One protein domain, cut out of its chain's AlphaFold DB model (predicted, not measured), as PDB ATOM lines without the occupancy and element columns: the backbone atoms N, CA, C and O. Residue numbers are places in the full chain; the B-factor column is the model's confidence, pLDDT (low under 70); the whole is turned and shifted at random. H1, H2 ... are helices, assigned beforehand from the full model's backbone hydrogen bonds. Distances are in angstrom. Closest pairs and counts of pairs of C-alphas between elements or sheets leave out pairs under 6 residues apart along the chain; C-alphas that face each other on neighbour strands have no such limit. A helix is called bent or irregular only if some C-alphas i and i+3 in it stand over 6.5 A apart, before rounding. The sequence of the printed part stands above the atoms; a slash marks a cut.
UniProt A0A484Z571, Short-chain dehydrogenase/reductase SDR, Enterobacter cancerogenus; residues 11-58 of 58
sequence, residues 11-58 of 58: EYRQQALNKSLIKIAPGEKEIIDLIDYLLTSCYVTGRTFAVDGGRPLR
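AT A GLANCE: This is residues 11 to 58 of the 58 residues of the protein "Short-chain dehydrogenase/reductase SDR" of Enterobacter cancerogenus (UniProt A0A484Z571). A loose, elongated hairpin-like loop of chain: helix H2 makes one long side, the unnamed stretch after it turns at the far end and runs back along the other side, and the short helix H1 sits at the opposite end, apart from H2. Residues 39 to 46, at the turn, stick out. The printed part has 48 residues with two named helices, H1 then H2, and no named strand; the class is all helix, though under half of the residues, 20 of 48, are in named elements. The whole is loose, with a radius of gyration of the C-alphas of 13.3 A, and spans 42 by 21 by 12 A.

HOW THE PARTS SIT: H2, residues 29 to 40, is the longest helix, with 12 residues. H1, residues 11 to 18, is apart from it: no C-alpha of the one is within 8 A of the other. A short link of 10 residues joins H1 to H2. In H1 and H2, every O i to N i+4 pair is within hydrogen-bond range. Residues 39 to 46, of which 39 and 40 belong to H2, stand free.

IN THESE COORDINATES: H2 runs from C-alpha 29 at (1.212, -35.151, 54.584) to C-alpha 40 at (-2.848, -20.378, 60.628), a length of 16.5 A. H1 begins at C-alpha 11 at (5.907, -49.115, 35.979) and measures 10.8 A from first to last C-alpha. Neither helix is bent.

THE WHOLE: The C-alphas of Glu 11 and Cys 42 are the two farthest apart, at 43.1 A; the outline is only just a rod. Without residues 39 to 46 the body spans 34 by 20 by 12 A. Residues 41 to 58 hold no named element. The printed part has no cut and ends at the chain's last residue, Arg 58. The mean pLDDT of the printed part is 90.0, and residue 58 is under 70.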
ATOM      1  N   GLU A  11       5.661 -49.834  37.230       88.31
ATOM      2  CA  GLU A  11       5.907 -49.115  35.979       88.31
ATOM      3  C   GLU A  11       5.060 -47.838  35.902       88.31
ATOM      4  O   GLU A  11       5.570 -46.750  35.611       88.31
ATOM      5  N   TYR A  12       3.776 -47.933  36.262       85.94
ATOM      6  CA  TYR A  12       2.884 -46.778  36.325       85.94
ATOM      7  C   TYR A  12       3.360 -45.753  37.359       85.94
ATOM      8  O   TYR A  12       3.411 -44.552  37.066       85.94
ATOM      9  N   ARG A  13       3.772 -46.214  38.550       84.62
ATOM     10  CA  ARG A  13       4.320 -45.339  39.595       84.62
ATOM     11  C   ARG A  13       5.516 -44.559  39.066       84.62
ATOM     12  O   ARG A  13       5.561 -43.336  39.191       84.62
ATOM     13  N   GLN A  14       6.448 -45.232  38.397       85.06
ATOM     14  CA  GLN A  14       7.647 -44.592  37.867       85.06
ATOM     15  C   GLN A  14       7.341 -43.597  36.739       85.06
ATOM     16  O   GLN A  14       7.883 -42.486  36.728       85.06
ATOM     17  N   GLN A  15       6.423 -43.928  35.827       85.69
ATOM     18  CA  GLN A  15       5.951 -42.985  34.809       85.69
ATOM     19  C   GLN A  15       5.286 -41.753  35.440       85.69
ATOM     20  O   GLN A  15       5.522 -40.623  35.009       85.69
ATOM     21  N   ALA A  16       4.472 -41.942  36.480       83.12
ATOM     22  CA  ALA A  16       3.778 -40.864  37.174       83.12
ATOM     23  C   ALA A  16       4.718 -39.951  37.978       83.12
ATOM     24  O   ALA A  16       4.481 -38.738  38.010       83.12
ATOM     25  N   LEU A  17       5.776 -40.500  38.586       85.81
ATOM     26  CA  LEU A  17       6.830 -39.723  39.247       85.81
ATOM     27  C   LEU A  17       7.587 -38.864  38.240       85.81
ATOM     28  O   LEU A  17       7.809 -37.683  38.479       85.81
ATOM     29  N   ASN A  18       7.898 -39.414  37.066       86.12
ATOM     30  CA  ASN A  18       8.601 -38.659  36.036       86.12
ATOM     31  C   ASN A  18       7.823 -37.435  35.544       86.12
ATOM     32  O   ASN A  18       8.453 -36.501  35.067       86.12
ATOM     33  N   LYS A  19       6.489 -37.398  35.673       84.25
ATOM     34  CA  LYS A  19       5.665 -36.250  35.257       84.25
ATOM     35  C   LYS A  19       5.939 -34.975  36.065       84.25
ATOM     36  O   LYS A  19       5.653 -33.905  35.545       84.25
ATOM     37  N   SER A  20       6.454 -35.063  37.292       86.81
ATOM     38  CA  SER A  20       6.787 -33.896  38.125       86.81
ATOM     39  C   SER A  20       8.292 -33.606  38.126       86.81
ATOM     40  O   SER A  20       9.105 -34.491  37.868       86.81
ATOM     41  N   LEU A  21       8.676 -32.365  38.438       84.88
ATOM     42  CA  LEU A  21      10.088 -31.987  38.572       84.88
ATOM     43  C   LEU A  21      10.733 -32.622  39.806       84.88
ATOM     44  O   LEU A  21      11.876 -33.065  39.746       84.88
ATOM     45  N   ILE A  22       9.983 -32.696  40.909       86.56
ATOM     46  CA  ILE A  22      10.481 -33.205  42.193       86.56
ATOM     47  C   ILE A  22      10.545 -34.748  42.202       86.56
ATOM     48  O   ILE A  22      11.290 -35.324  42.982       86.56
ATOM     49  N   LYS A  23       9.821 -35.435  41.302       86.56
ATOM     50  CA  LYS A  23       9.845 -36.904  41.112       86.56
ATOM     51  C   LYS A  23       9.599 -37.744  42.372       86.56
ATOM     52  O   LYS A  23      10.004 -38.903  42.433       86.56
ATOM     53  N   ILE A  24       8.890 -37.183  43.348       84.88
ATOM     54  CA  ILE A  24       8.448 -37.877  44.561       84.88
ATOM     55  C   ILE A  24       6.923 -37.951  44.615       84.88
ATOM     56  O   ILE A  24       6.229 -37.085  44.071       84.88
ATOM     57  N   ALA A  25       6.415 -38.981  45.289       84.56
ATOM     58  CA  ALA A  25       5.040 -39.028  45.764       84.56
ATOM     59  C   ALA A  25       5.053 -38.556  47.224       84.56
ATOM     60  O   ALA A  25       5.494 -39.314  48.087       84.56
ATOM     61  N   PRO A  26       4.653 -37.305  47.498       79.94
ATOM     62  CA  PRO A  26       4.752 -36.739  48.839       79.94
ATOM     63  C   PRO A  26       3.805 -37.387  49.860       79.94
ATOM     64  O   PRO A  26       4.028 -37.285  51.062       79.94
ATOM     65  N   GLY A  27       2.748 -38.054  49.391       87.12
ATOM     66  CA  GLY A  27       1.697 -38.586  50.246       87.12
ATOM     67  C   GLY A  27       0.777 -37.499  50.800       87.12
ATOM     68  O   GLY A  27       0.884 -36.319  50.467       87.12
ATOM     69  N   GLU A  28      -0.158 -37.914  51.649       88.81
ATOM     70  CA  GLU A  28      -1.187 -37.047  52.243       88.81
ATOM     71  C   GLU A  28      -0.629 -35.924  53.125       88.81
ATOM     72  O   GLU A  28      -1.268 -34.880  53.263       88.81
ATOM     73  N   LYS A  29       0.583 -36.102  53.666       89.88
ATOM     74  CA  LYS A  29       1.212 -35.151  54.584       89.88
ATOM     75  C   LYS A  29       1.340 -33.745  53.996       89.88
ATOM     76  O   LYS A  29       1.026 -32.787  54.688       89.88
ATOM     77  N   GLU A  30       1.709 -33.610  52.723       92.56
ATOM     78  CA  GLU A  30       1.837 -32.282  52.096       92.56
ATOM     79  C   GLU A  30       0.503 -31.531  52.008       92.56
ATOM     80  O   GLU A  30       0.467 -30.303  52.049       92.56
ATOM     81  N   ILE A  31      -0.614 -32.253  51.900       93.38
ATOM     82  CA  ILE A  31      -1.940 -31.630  51.904       93.38
ATOM     83  C   ILE A  31      -2.307 -31.178  53.317       93.38
ATOM     84  O   ILE A  31      -2.843 -30.083  53.473       93.38
ATOM     85  N   ILE A  32      -1.989 -31.985  54.332       94.44
ATOM     86  CA  ILE A  32      -2.193 -31.630  55.743       94.44
ATOM     87  C   ILE A  32      -1.387 -30.372  56.084       94.44
ATOM     88  O   ILE A  32      -1.953 -29.400  56.575       94.44
ATOM     89  N   ASP A  33      -0.104 -30.348  55.722       95.50
ATOM     90  CA  ASP A  33       0.789 -29.223  56.000       95.50
ATOM     91  C   ASP A  33       0.310 -27.935  55.281       95.50
ATOM     92  O   ASP A  33       0.376 -26.838  55.847       95.50
ATOM     93  N   LEU A  34      -0.254 -28.040  54.065       95.44
ATOM     94  CA  LEU A  34      -0.876 -26.898  53.377       95.44
ATOM     95  C   LEU A  34      -2.150 -26.410  54.082       95.44
ATOM     96  O   LEU A  34      -2.378 -25.203  54.161       95.44
ATOM     97  N   ILE A  35      -2.996 -27.318  54.573       95.56
ATOM     98  CA  ILE A  35      -4.202 -26.948  55.324       95.56
ATOM     99  C   ILE A  35      -3.807 -26.209  56.603       95.56
ATOM    100  O   ILE A  35      -4.345 -25.131  56.859       95.56
ATOM    101  N   ASP A  36      -2.832 -26.721  57.350       97.06
ATOM    102  CA  ASP A  36      -2.329 -26.076  58.564       97.06
ATOM    103  C   ASP A  36      -1.779 -24.674  58.266       97.06
ATOM    104  O   ASP A  36      -2.093 -23.710  58.971       97.06
ATOM    105  N   TYR A  37      -1.034 -24.511  57.170       96.19
ATOM    106  CA  TYR A  37      -0.591 -23.197  56.701       96.19
ATOM    107  C   TYR A  37      -1.763 -22.246  56.404       96.19
ATOM    108  O   TYR A  37      -1.741 -21.081  56.808       96.19
ATOM    109  N   LEU A  38      -2.799 -22.719  55.703       95.88
ATOM    110  CA  LEU A  38      -3.956 -21.891  55.356       95.88
ATOM    111  C   LEU A  38      -4.754 -21.477  56.595       95.88
ATOM    112  O   LEU A  38      -5.159 -20.321  56.693       95.88
ATOM    113  N   LEU A  39      -4.956 -22.394  57.543       96.50
ATOM    114  CA  LEU A  39      -5.721 -22.144  58.767       96.50
ATOM    115  C   LEU A  39      -4.999 -21.212  59.745       96.50
ATOM    116  O   LEU A  39      -5.647 -20.479  60.487       96.50
ATOM    117  N   THR A  40      -3.666 -21.231  59.750       97.31
ATOM    118  CA  THR A  40      -2.848 -20.378  60.628       97.31
ATOM    119  C   THR A  40      -2.581 -18.993  60.041       97.31
ATOM    120  O   THR A  40      -2.154 -18.086  60.757       97.31
ATOM    121  N   SER A  41      -2.837 -18.791  58.748       95.69
ATOM    122  CA  SER A  41      -2.568 -17.520  58.087       95.69
ATOM    123  C   SER A  41      -3.590 -16.438  58.443       95.69
ATOM    124  O   SER A  41      -4.793 -16.613  58.282       95.69
ATOM    125  N   CYS A  42      -3.107 -15.252  58.820       96.81
ATOM    126  CA  CYS A  42      -3.940 -14.050  58.964       96.81
ATOM    127  C   CYS A  42      -3.897 -13.128  57.732       96.81
ATOM    128  O   CYS A  42      -4.403 -12.008  57.788       96.81
ATOM    129  N   TYR A  43      -3.247 -13.551  56.644       95.94
ATOM    130  CA  TYR A  43      -2.969 -12.671  55.501       95.94
ATOM    131  C   TYR A  43      -3.189 -13.321  54.128       95.94
ATOM    132  O   TYR A  43      -3.144 -12.648  53.101       95.94
ATOM    133  N   VAL A  44      -3.444 -14.627  54.080       95.44
ATOM    134  CA  VAL A  44      -3.705 -15.355  52.835       95.44
ATOM    135  C   VAL A  44      -5.207 -15.514  52.643       95.44
ATOM    136  O   VAL A  44      -5.888 -16.120  53.460       95.44
ATOM    137  N   THR A  45      -5.730 -14.998  51.531       95.62
ATOM    138  CA  THR A  45      -7.133 -15.181  51.131       95.62
ATOM    139  C   THR A  45      -7.285 -15.144  49.612       95.62
ATOM    140  O   THR A  45      -6.472 -14.533  48.917       95.62
ATOM    141  N   GLY A  46      -8.306 -15.820  49.078       95.69
ATOM    142  CA  GLY A  46      -8.621 -15.814  47.644       95.69
ATOM    143  C   GLY A  46      -7.524 -16.400  46.746       95.69
ATOM    144  O   GLY A  46      -7.385 -15.985  45.596       95.69
ATOM    145  N   ARG A  47      -6.704 -17.324  47.264       95.44
ATOM    146  CA  ARG A  47      -5.590 -17.945  46.530       95.44
ATOM    147  C   ARG A  47      -5.836 -19.431  46.294       95.44
ATOM    148  O   ARG A  47      -6.365 -20.123  47.158       95.44
ATOM    149  N   THR A  48      -5.354 -19.920  45.157       94.38
ATOM    150  CA  THR A  48      -5.221 -21.351  44.860       94.38
ATOM    151  C   THR A  48      -3.744 -21.723  44.925       94.38
ATOM    152  O   THR A  48      -2.913 -21.048  44.318       94.38
ATOM    153  N   PHE A  49      -3.420 -22.790  45.653       93.56
ATOM    154  CA  PHE A  49      -2.061 -23.313  45.777       93.56
ATOM    155  C   PHE A  49      -1.943 -24.617  44.990       93.56
ATOM    156  O   PHE A  49      -2.742 -25.534  45.172       93.56
ATOM    157  N   ALA A  50      -0.955 -24.690  44.099       92.31
ATOM    158  CA  ALA A  50      -0.683 -25.890  43.320       92.31
ATOM    159  C   ALA A  50       0.241 -26.829  44.107       92.31
ATOM    160  O   ALA A  50       1.404 -26.507  44.342       92.31
ATOM    161  N   VAL A  51      -0.270 -28.002  44.489       91.75
ATOM    162  CA  VAL A  51       0.506 -29.074  45.140       91.75
ATOM    163  C   VAL A  51       0.718 -30.205  44.136       91.75
ATOM    164  O   VAL A  51       0.099 -31.265  44.193       91.75
ATOM    165  N   ASP A  52       1.539 -29.954  43.120       89.94
ATOM    166  CA  ASP A  52       1.705 -30.877  41.991       89.94
ATOM    167  C   ASP A  52       3.154 -31.329  41.751       89.94
ATOM    168  O   ASP A  52       3.403 -32.161  40.871       89.94
ATOM    169  N   GLY A  53       4.099 -30.845  42.561       88.50
ATOM    170  CA  GLY A  53       5.525 -31.142  42.429       88.50
ATOM    171  C   GLY A  53       6.185 -30.475  41.217       88.50
ATOM    172  O   GLY A  53       7.169 -31.002  40.694       88.50
ATOM    173  N   GLY A  54       5.626 -29.365  40.723       89.19
ATOM    174  CA  GLY A  54       6.154 -28.619  39.582       89.19
ATOM    175  C   GLY A  54       5.814 -29.253  38.235       89.19
ATOM    176  O   GLY A  54       6.549 -29.066  37.272       89.19
ATOM    177  N   ARG A  55       4.723 -30.024  38.146       87.75
ATOM    178  CA  ARG A  55       4.273 -30.642  36.881       87.75
ATOM    179  C   ARG A  55       4.072 -29.646  35.734       87.75
ATOM    180  O   ARG A  55       4.466 -29.990  34.627       87.75
ATOM    181  N   PRO A  56       3.496 -28.448  35.950       87.00
ATOM    182  CA  PRO A  56       3.281 -27.488  34.868       87.00
ATOM    183  C   PRO A  56       4.572 -26.883  34.306       87.00
ATOM    184  O   PRO A  56       4.531 -26.213  33.284       87.00
ATOM    185  N   LEU A  57       5.703 -27.068  34.992       85.44
ATOM    186  CA  LEU A  57       6.997 -26.490  34.628       85.44
ATOM    187  C   LEU A  57       7.867 -27.454  33.808       85.44
ATOM    188  O   LEU A  57       9.055 -27.189  33.616       85.44
ATOM    189  N   ARG A  58       7.305 -28.587  33.386       69.06
ATOM    190  CA  ARG A  58       7.993 -29.636  32.640       69.06
ATOM    191  C   ARG A  58       7.497 -29.720  31.202       69.06
ATOM    192  O   ARG A  58       6.299 -29.448  30.979       69.06
TER     193      ARG A  58